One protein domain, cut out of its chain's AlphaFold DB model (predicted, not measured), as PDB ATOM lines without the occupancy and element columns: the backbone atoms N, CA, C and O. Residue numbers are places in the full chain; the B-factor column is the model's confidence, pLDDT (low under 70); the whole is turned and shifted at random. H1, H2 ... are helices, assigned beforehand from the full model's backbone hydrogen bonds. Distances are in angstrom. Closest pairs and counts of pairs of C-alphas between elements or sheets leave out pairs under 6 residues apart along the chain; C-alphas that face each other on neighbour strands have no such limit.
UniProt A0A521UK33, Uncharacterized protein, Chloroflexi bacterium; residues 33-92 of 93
ATOM      1  N   THR A  33     202.964 159.677 167.703       96.81
ATOM      2  CA  THR A  33     203.475 160.980 168.148       96.81
ATOM      3  C   THR A  33     203.598 161.941 166.973       96.81
ATOM      4  O   THR A  33     203.097 163.056 167.057       96.81
ATOM      5  N   MET A  34     204.158 161.494 165.850       96.38
ATOM      6  CA  MET A  34     204.284 162.310 164.641       96.38
ATOM      7  C   MET A  34     202.914 162.823 164.149       96.38
ATOM      8  O   MET A  34     202.768 164.010 163.856       96.38
ATOM      9  N   GLN A  35     201.886 161.966 164.141       96.88
ATOM     10  CA  GLN A  35     200.514 162.366 163.802       96.88
ATOM     11  C   GLN A  35     199.963 163.438 164.748       96.88
ATOM     12  O   GLN A  35     199.439 164.447 164.281       96.88
ATOM     13  N   ARG A  36     200.134 163.266 166.066       96.50
ATOM     14  CA  ARG A  36     199.694 164.260 167.059       96.50
ATOM     15  C   ARG A  36     200.387 165.610 166.880       96.50
ATOM     16  O   ARG A  36     199.725 166.639 166.968       96.50
ATOM     17  N   VAL A  37     201.694 165.622 166.607       95.75
ATOM     18  CA  VAL A  37     202.442 166.871 166.379       95.75
ATOM     19  C   VAL A  37     201.933 167.577 165.122       95.75
ATOM     20  O   VAL A  37     201.702 168.780 165.163       95.75
ATOM     21  N   ARG A  38     201.692 166.842 164.026       95.44
ATOM     22  CA  ARG A  38     201.123 167.426 162.799       95.44
ATOM     23  C   ARG A  38     199.743 168.027 163.027       95.44
ATOM     24  O   ARG A  38     199.505 169.134 162.558       95.44
ATOM     25  N   GLN A  39     198.875 167.324 163.754       97.00
ATOM     26  CA  GLN A  39     197.540 167.828 164.072       97.00
ATOM     27  C   GLN A  39     197.629 169.129 164.876       97.00
ATOM     28  O   GLN A  39     197.093 170.144 164.457       97.00
ATOM     29  N   ARG A  40     198.415 169.142 165.961       96.56
ATOM     30  CA  ARG A  40     198.591 170.346 166.787       96.56
ATOM     31  C   ARG A  40     199.213 171.515 166.024       96.56
ATOM     32  O   ARG A  40     198.839 172.659 166.264       96.56
ATOM     33  N   ALA A  41     200.150 171.247 165.114       96.69
ATOM     34  CA  ALA A  41     200.728 172.282 164.263       96.69
ATOM     35  C   ALA A  41     199.662 172.913 163.353       96.69
ATOM     36  O   ALA A  41     199.603 174.139 163.261       96.69
ATOM     37  N   ALA A  42     198.789 172.094 162.757       95.00
ATOM     38  CA  ALA A  42     197.665 172.574 161.959       95.00
ATOM     39  C   ALA A  42     196.672 173.392 162.803       95.00
ATOM     40  O   ALA A  42     196.339 174.512 162.426       95.00
ATOM     41  N   ASP A  43     196.280 172.883 163.974       96.38
ATOM     42  CA  ASP A  43     195.329 173.548 164.877       96.38
ATOM     43  C   ASP A  43     195.860 174.900 165.388       96.38
ATOM     44  O   ASP A  43     195.098 175.836 165.611       96.38
ATOM     45  N   SER A  44     197.183 175.026 165.548       94.50
ATOM     46  CA  SER A  44     197.836 176.272 165.972       94.50
ATOM     47  C   SER A  44     197.957 177.339 164.877       94.50
ATOM     48  O   SER A  44     198.416 178.444 165.165       94.50
ATOM     49  N   GLY A  45     197.609 177.018 163.624       94.75
ATOM     50  CA  GLY A  45     197.811 177.910 162.477       94.75
ATOM     51  C   GLY A  45     199.286 178.157 162.140       94.75
ATOM     52  O   GLY A  45     199.624 179.182 161.548       94.75
ATOM     53  N   ALA A  46     200.186 177.249 162.533       93.75
ATOM     54  CA  ALA A  46     201.608 177.413 162.272       93.75
ATOM     55  C   ALA A  46     201.912 177.275 160.766       93.75
ATOM     56  O   ALA A  46     201.399 176.362 160.115       93.75
ATOM     57  N   PRO A  47     202.802 178.113 160.202       93.31
ATOM     58  CA  PRO A  47     203.113 178.090 158.770       93.31
ATOM     59  C   PRO A  47     203.865 176.823 158.339       93.31
ATOM     60  O   PRO A  47     203.853 176.452 157.167       93.31
ATOM     61  N   SER A  48     204.540 176.147 159.273       95.62
ATOM     62  CA  SER A  48     205.210 174.873 159.035       95.62
ATOM     63  C   SER A  48     205.375 174.081 160.332       95.62
ATOM     64  O   SER A  48     205.299 174.620 161.438       95.62
ATOM     65  N   LEU A  49     205.674 172.786 160.192       94.25
ATOM     66  CA  LEU A  49     206.003 171.927 161.330       94.25
ATOM     67  C   LEU A  49     207.271 172.400 162.055       94.25
ATOM     68  O   LEU A  49     207.329 172.329 163.277       94.25
ATOM     69  N   SER A  50     208.270 172.896 161.317       93.75
ATOM     70  CA  SER A  50     209.490 173.441 161.919       93.75
ATOM     71  C   SER A  50     209.196 174.703 162.723       93.75
ATOM     72  O   SER A  50     209.641 174.786 163.856       93.75
ATOM     73  N   ALA A  51     208.380 175.624 162.199       93.31
ATOM     74  CA  ALA A  51     207.979 176.830 162.922       93.31
ATOM     75  C   ALA A  51     207.196 176.495 164.201       93.31
ATOM     76  O   ALA A  51     207.437 177.089 165.248       93.31
ATOM     77  N   TYR A  52     206.300 175.506 164.128       96.00
ATOM     78  CA  TYR A  52     205.589 175.002 165.301       96.00
ATOM     79  C   TYR A  52     206.551 174.439 166.354       96.00
ATOM     80  O   TYR A  52     206.450 174.789 167.526       96.00
ATOM     81  N   ILE A  53     207.489 173.579 165.945       94.81
ATOM     82  CA  ILE A  53     208.448 172.953 166.863       94.81
ATOM     83  C   ILE A  53     209.382 173.999 167.473       94.81
ATOM     84  O   ILE A  53     209.549 173.984 168.684       94.81
ATOM     85  N   SER A  54     209.934 174.922 166.680       92.75
ATOM     86  CA  SER A  54     210.786 176.008 167.182       92.75
ATOM     87  C   SER A  54     210.067 176.829 168.245       92.75
ATOM     88  O   SER A  54     210.575 176.970 169.347       92.75
ATOM     89  N   ARG A  55     208.823 177.249 167.978       93.62
ATOM     90  CA  ARG A  55     208.024 177.975 168.968       93.62
ATOM     91  C   ARG A  55     207.807 177.171 170.253       93.62
ATOM     92  O   ARG A  55     207.865 177.730 171.340       93.62
ATOM     93  N   ARG A  56     207.533 175.867 170.143       94.12
ATOM     94  CA  ARG A  56     207.351 175.004 171.320       94.12
ATOM     95  C   ARG A  56     208.641 174.795 172.107       94.12
ATOM     96  O   ARG A  56     208.556 174.664 173.321       94.12
ATOM     97  N   LEU A  57     209.794 174.771 171.440       92.38
ATOM     98  CA  LEU A  57     211.092 174.713 172.107       92.38
ATOM     99  C   LEU A  57     211.349 175.996 172.900       92.38
ATOM    100  O   LEU A  57     211.621 175.897 174.093       92.38
ATOM    101  N   ASP A  58     211.134 177.164 172.290       92.44
ATOM    102  CA  ASP A  58     211.281 178.459 172.970       92.44
ATOM    103  C   ASP A  58     210.341 178.575 174.187       92.44
ATOM    104  O   ASP A  58     210.710 179.106 175.233       92.44
ATOM    105  N   GLU A  59     209.105 178.079 174.064       91.75
ATOM    106  CA  GLU A  59     208.146 178.028 175.175       91.75
ATOM    107  C   GLU A  59     208.621 177.076 176.287       91.75
ATOM    108  O   GLU A  59     208.556 177.440 177.459       91.75
ATOM    109  N   SER A  60     209.141 175.895 175.932       91.25
ATOM    110  CA  SER A  60     209.631 174.917 176.913       91.25
ATOM    111  C   SER A  60     210.902 175.361 177.633       91.25
ATOM    112  O   SER A  60     211.057 175.070 178.812       91.25
ATOM    113  N   GLU A  61     211.792 176.090 176.958       91.25
ATOM    114  CA  GLU A  61     213.010 176.628 177.569       91.25
ATOM    115  C   GLU A  61     212.654 177.642 178.657       91.25
ATOM    116  O   GLU A  61     213.147 177.549 179.776       91.25
ATOM    117  N   ARG A  62     211.700 178.538 178.377       88.06
ATOM    118  CA  ARG A  62     211.200 179.493 179.377       88.06
ATOM    119  C   ARG A  62     210.571 178.802 180.579       88.06
ATOM    120  O   ARG A  62     210.751 179.268 181.698       88.06
ATOM    121  N   GLU A  63     209.815 177.730 180.350       89.75
ATOM    122  CA  GLU A  63     209.193 176.958 181.427       89.75
ATOM    123  C   GLU A  63     210.246 176.250 182.286       89.75
ATOM    124  O   GLU A  63     210.179 176.335 183.508       89.75
ATOM    125  N   LEU A  64     211.253 175.626 181.668       88.31
ATOM    126  CA  LEU A  64     212.358 174.987 182.387       88.31
ATOM    127  C   LEU A  64     213.151 175.997 183.217       88.31
ATOM    128  O   LEU A  64     213.315 175.787 184.414       88.31
ATOM    129  N   THR A  65     213.552 177.124 182.627       87.75
ATOM    130  CA  THR A  65     214.260 178.187 183.356       87.75
ATOM    131  C   THR A  65     213.416 178.750 184.499       87.75
ATOM    132  O   THR A  65     213.934 179.047 185.572       87.75
ATOM    133  N   PHE A  66     212.102 178.886 184.307       85.31
ATOM    134  CA  PHE A  66     211.211 179.324 185.379       85.31
ATOM    135  C   PHE A  66     211.134 178.298 186.515       85.31
ATOM    136  O   PHE A  66     211.168 178.677 187.682       85.31
ATOM    137  N   MET A  67     211.059 177.008 186.187       86.50
ATOM    138  CA  MET A  67     211.058 175.940 187.186       86.50
ATOM    139  C   MET A  67     212.385 175.858 187.944       86.50
ATOM    140  O   MET A  67     212.358 175.672 189.154       86.50
ATOM    141  N   GLU A  68     213.519 176.050 187.269       87.88
ATOM    142  CA  GLU A  68     214.841 176.153 187.905       87.88
ATOM    143  C   GLU A  68     214.898 177.340 188.875       87.88
ATOM    144  O   GLU A  68     215.301 177.180 190.021       87.88
ATOM    145  N   TYR A  69     214.399 178.508 188.466       84.31
ATOM    146  CA  TYR A  69     214.335 179.682 189.339       84.31
ATOM    147  C   TYR A  69     213.437 179.467 190.567       84.31
ATOM    148  O   TYR A  69     213.767 179.890 191.675       84.31
ATOM    149  N   LEU A  70     212.290 178.803 190.393       83.69
ATOM    150  CA  LEU A  70     211.435 178.433 191.519       83.69
ATOM    151  C   LEU A  70     212.146 177.461 192.459       83.69
ATOM    152  O   LEU A  70     212.044 177.618 193.672       83.69
ATOM    153  N   ASP A  71     212.858 176.478 191.916       85.44
ATOM    154  CA  ASP A  71     213.612 175.516 192.712       85.44
ATOM    155  C   ASP A  71     214.702 176.208 193.540       85.44
ATOM    156  O   ASP A  71     214.811 175.956 194.739       85.44
ATOM    157  N   GLU A  72     215.427 177.159 192.945       83.25
ATOM    158  CA  GLU A  72     216.383 178.013 193.657       83.25
ATOM    159  C   GLU A  72     215.713 178.826 194.769       83.25
ATOM    160  O   GLU A  72     216.248 178.899 195.871       83.25
ATOM    161  N   LEU A  73     214.529 179.397 194.527       79.88
ATOM    162  CA  LEU A  73     213.780 180.132 195.551       79.88
ATOM    163  C   LEU A  73     213.305 179.235 196.698       79.88
ATOM    164  O   LEU A  73     213.339 179.654 197.853       79.88
ATOM    165  N   PHE A  74     212.854 178.015 196.405       76.81
ATOM    166  CA  PHE A  74     212.396 177.073 197.430       76.81
ATOM    167  C   PHE A  74     213.549 176.466 198.234       76.81
ATOM    168  O   PHE A  74     213.349 176.097 199.392       76.81
ATOM    169  N   HIS A  75     214.743 176.386 197.645       78.00
ATOM    170  CA  HIS A  75     215.960 175.907 198.302       78.00
ATOM    171  C   HIS A  75     216.871 177.035 198.799       78.00
ATOM    172  O   HIS A  75     217.934 176.755 199.365       78.00
ATOM    173  N   ALA A  76     216.468 178.296 198.627       71.62
ATOM    174  CA  ALA A  76     217.194 179.431 199.164       71.62
ATOM    175  C   ALA A  76     217.263 179.317 200.692       71.62
ATOM    176  O   ALA A  76     216.275 179.026 201.372       71.62
ATOM    177  N   GLN A  77     218.461 179.534 201.235       70.94
ATOM    178  CA  GLN A  77     218.653 179.682 202.675       70.94
ATOM    179  C   GLN A  77     217.775 180.841 203.185       70.94
ATOM    180  O   GLN A  77     217.457 181.751 202.413       70.94
ATOM    181  N   PRO A  78     217.390 180.840 204.474       75.38
ATOM    182  CA  PRO A  78     216.744 182.000 205.075       75.38
ATOM    183  C   PRO A  78     217.565 183.259 204.780       75.38
ATOM    184  O   PRO A  78     218.794 183.212 204.871       75.38
ATOM    185  N   ILE A  79     216.883 184.356 204.436       78.31
ATOM    186  CA  ILE A  79     217.522 185.660 204.224       78.31
ATOM    187  C   ILE A  79     218.381 185.957 205.453       78.31
ATOM    188  O   ILE A  79     217.908 185.860 206.589       78.31
ATOM    189  N   THR A  80     219.656 186.255 205.235       82.44
ATOM    190  CA  THR A  80     220.574 186.542 206.334       82.44
ATOM    191  C   THR A  80     220.219 187.874 206.992       82.44
ATOM    192  O   THR A  80     219.687 188.781 206.353       82.44
ATOM    193  N   ASP A  81     220.575 188.050 208.266       86.25
ATOM    194  CA  ASP A  81     220.339 189.313 208.984       86.25
ATOM    195  C   ASP A  81     220.991 190.528 208.296       86.25
ATOM    196  O   ASP A  81     220.604 191.673 208.533       86.25
ATOM    197  N   GLU A  82     222.038 190.311 207.497       84.62
ATOM    198  CA  GLU A  82     222.696 191.349 206.700       84.62
ATOM    199  C   GLU A  82     221.865 191.727 205.467       84.62
ATOM    200  O   GLU A  82     221.633 192.912 205.224       84.62
ATOM    201  N   GLU A  83     221.337 190.739 204.746       82.38
ATOM    202  CA  GLU A  83     220.443 190.951 203.602       82.38
ATOM    203  C   GLU A  83     219.103 191.566 204.027       82.38
ATOM    204  O   GLU A  83     218.585 192.444 203.338       82.38
ATOM    205  N   GLN A  84     218.582 191.174 205.193       85.81
ATOM    206  CA  GLN A  84     217.378 191.754 205.787       85.81
ATOM    207  C   GLN A  84     217.582 193.251 206.064       85.81
ATOM    208  O   GLN A  84     216.812 194.083 205.592       85.81
ATOM    209  N   ARG A  85     218.684 193.612 206.736       88.44
ATOM    210  CA  ARG A  85     219.024 195.016 207.028       88.44
ATOM    211  C   ARG A  85     219.276 195.836 205.764       88.44
ATOM    212  O   ARG A  85     218.925 197.014 205.718       88.44
ATOM    213  N   TRP A  86     219.876 195.232 204.739       88.50
ATOM    214  CA  TRP A  86     220.022 195.868 203.433       88.50
ATOM    215  C   TRP A  86     218.656 196.151 202.790       88.50
ATOM    216  O   TRP A  86     218.420 197.278 202.346       88.50
ATOM    217  N   ALA A  87     217.739 195.180 202.796       86.44
ATOM    218  CA  ALA A  87     216.399 195.340 202.239       86.44
ATOM    219  C   ALA A  87     215.579 196.403 202.991       86.44
ATOM    220  O   ALA A  87     214.980 197.272 202.354       86.44
ATOM    221  N   ASP A  88     215.623 196.395 204.324       89.44
ATOM    222  CA  ASP A  88     214.944 197.379 205.174       89.44
ATOM    223  C   ASP A  88     215.448 198.806 204.879       89.44
ATOM    224  O   ASP A  88     214.654 199.737 204.720       89.44
ATOM    225  N   SER A  89     216.760 198.971 204.652       87.56
ATOM    226  CA  SER A  89     217.357 200.270 204.294       87.56
ATOM    227  C   SER A  89     216.901 200.822 202.936       87.56
ATOM    228  O   SER A  89     216.829 202.040 202.762       87.56
ATOM    229  N   LEU A  90     216.575 199.949 201.975       84.38
ATOM    230  CA  LEU A  90     216.070 200.337 200.654       84.38
ATOM    231  C   LEU A  90     214.563 200.606 200.658       84.38
ATOM    232  O   LEU A  90     214.091 201.445 199.890       84.38
ATOM    233  N   LEU A  91     213.816 199.887 201.498       86.38
ATOM    234  CA  LEU A  91     212.360 199.990 201.599       86.38
ATOM    235  C   LEU A  91     211.901 201.047 202.615       86.38
ATOM    236  O   LEU A  91     210.725 201.411 202.612       86.38
ATOM    237  N   GLY A  92     212.818 201.580 203.430       71.94
ATOM    238  CA  GLY A  92     212.524 202.600 204.439       71.94
ATOM    239  C   GLY A  92     211.692 202.071 205.610       71.94
ATOM    240  O   GLY A  92     210.903 202.835 206.172       71.94
TER     241      GLY A  92
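What this domain is: This is residues 33 to 92 of the 93 residues of an uncharacterized protein of Chloroflexi bacterium (UniProt A0A521UK33). One long, straight helix, H2, makes most of a drawn-out shape, with a short helix at each end: H1 meets the first end of H2 at a corner, and H3 sits beyond its last end, held off by a link and turned away from the line of H2. There is no core where the three helices come together, and most of H2 stands free. The printed part has 60 residues with three named helices, in the order H1, H2, H3, and no named strand; the class is all helix. The whole is extended, with a radius of gyration of the C-alphas of 20.9 A and spans of 56 by 23 by 14 A.

How they stand to each other: H1, residues 33 to 43, touches H2, residues 49 to 75, with residues 49 to 52 of H2 alone. Their closest C-alphas are those of Ala 41 and Tyr 52, 5.7 A apart. Their lines stand about perpendicular, at 80 degrees. H3, residues 81 to 91, is apart from both H1 and H2. In H1, H2 and H3 every O i to N i+4 pair is within hydrogen-bond range.

Where its parts are: H1 begins with C-alpha 33 at (203.475, 160.980, 168.148) and is 15.3 A long from first to last C-alpha. H2 runs 38.5 A, from C-alpha 49 at (206.003, 171.927, 161.330) to C-alpha 75 at (215.960, 175.907, 198.302). H3 measures 15.2 A and ends with C-alpha 91 at (212.360, 199.990, 201.599).

The domain as a whole: The two C-alphas farthest apart, those of Gln 35 and Gly 92, are 58.4 A apart. Residues 56 to 78, of which 56 to 75 belong to H2, stand free, and so do residues 80 to 86, of which 81 to 86 belong to H3. Both links, H1 to H2 and H2 to H3, are tight, with 5 residues each. The printed part has no cut. The mean pLDDT of the printed part is 88.8, and no printed residue is under 70.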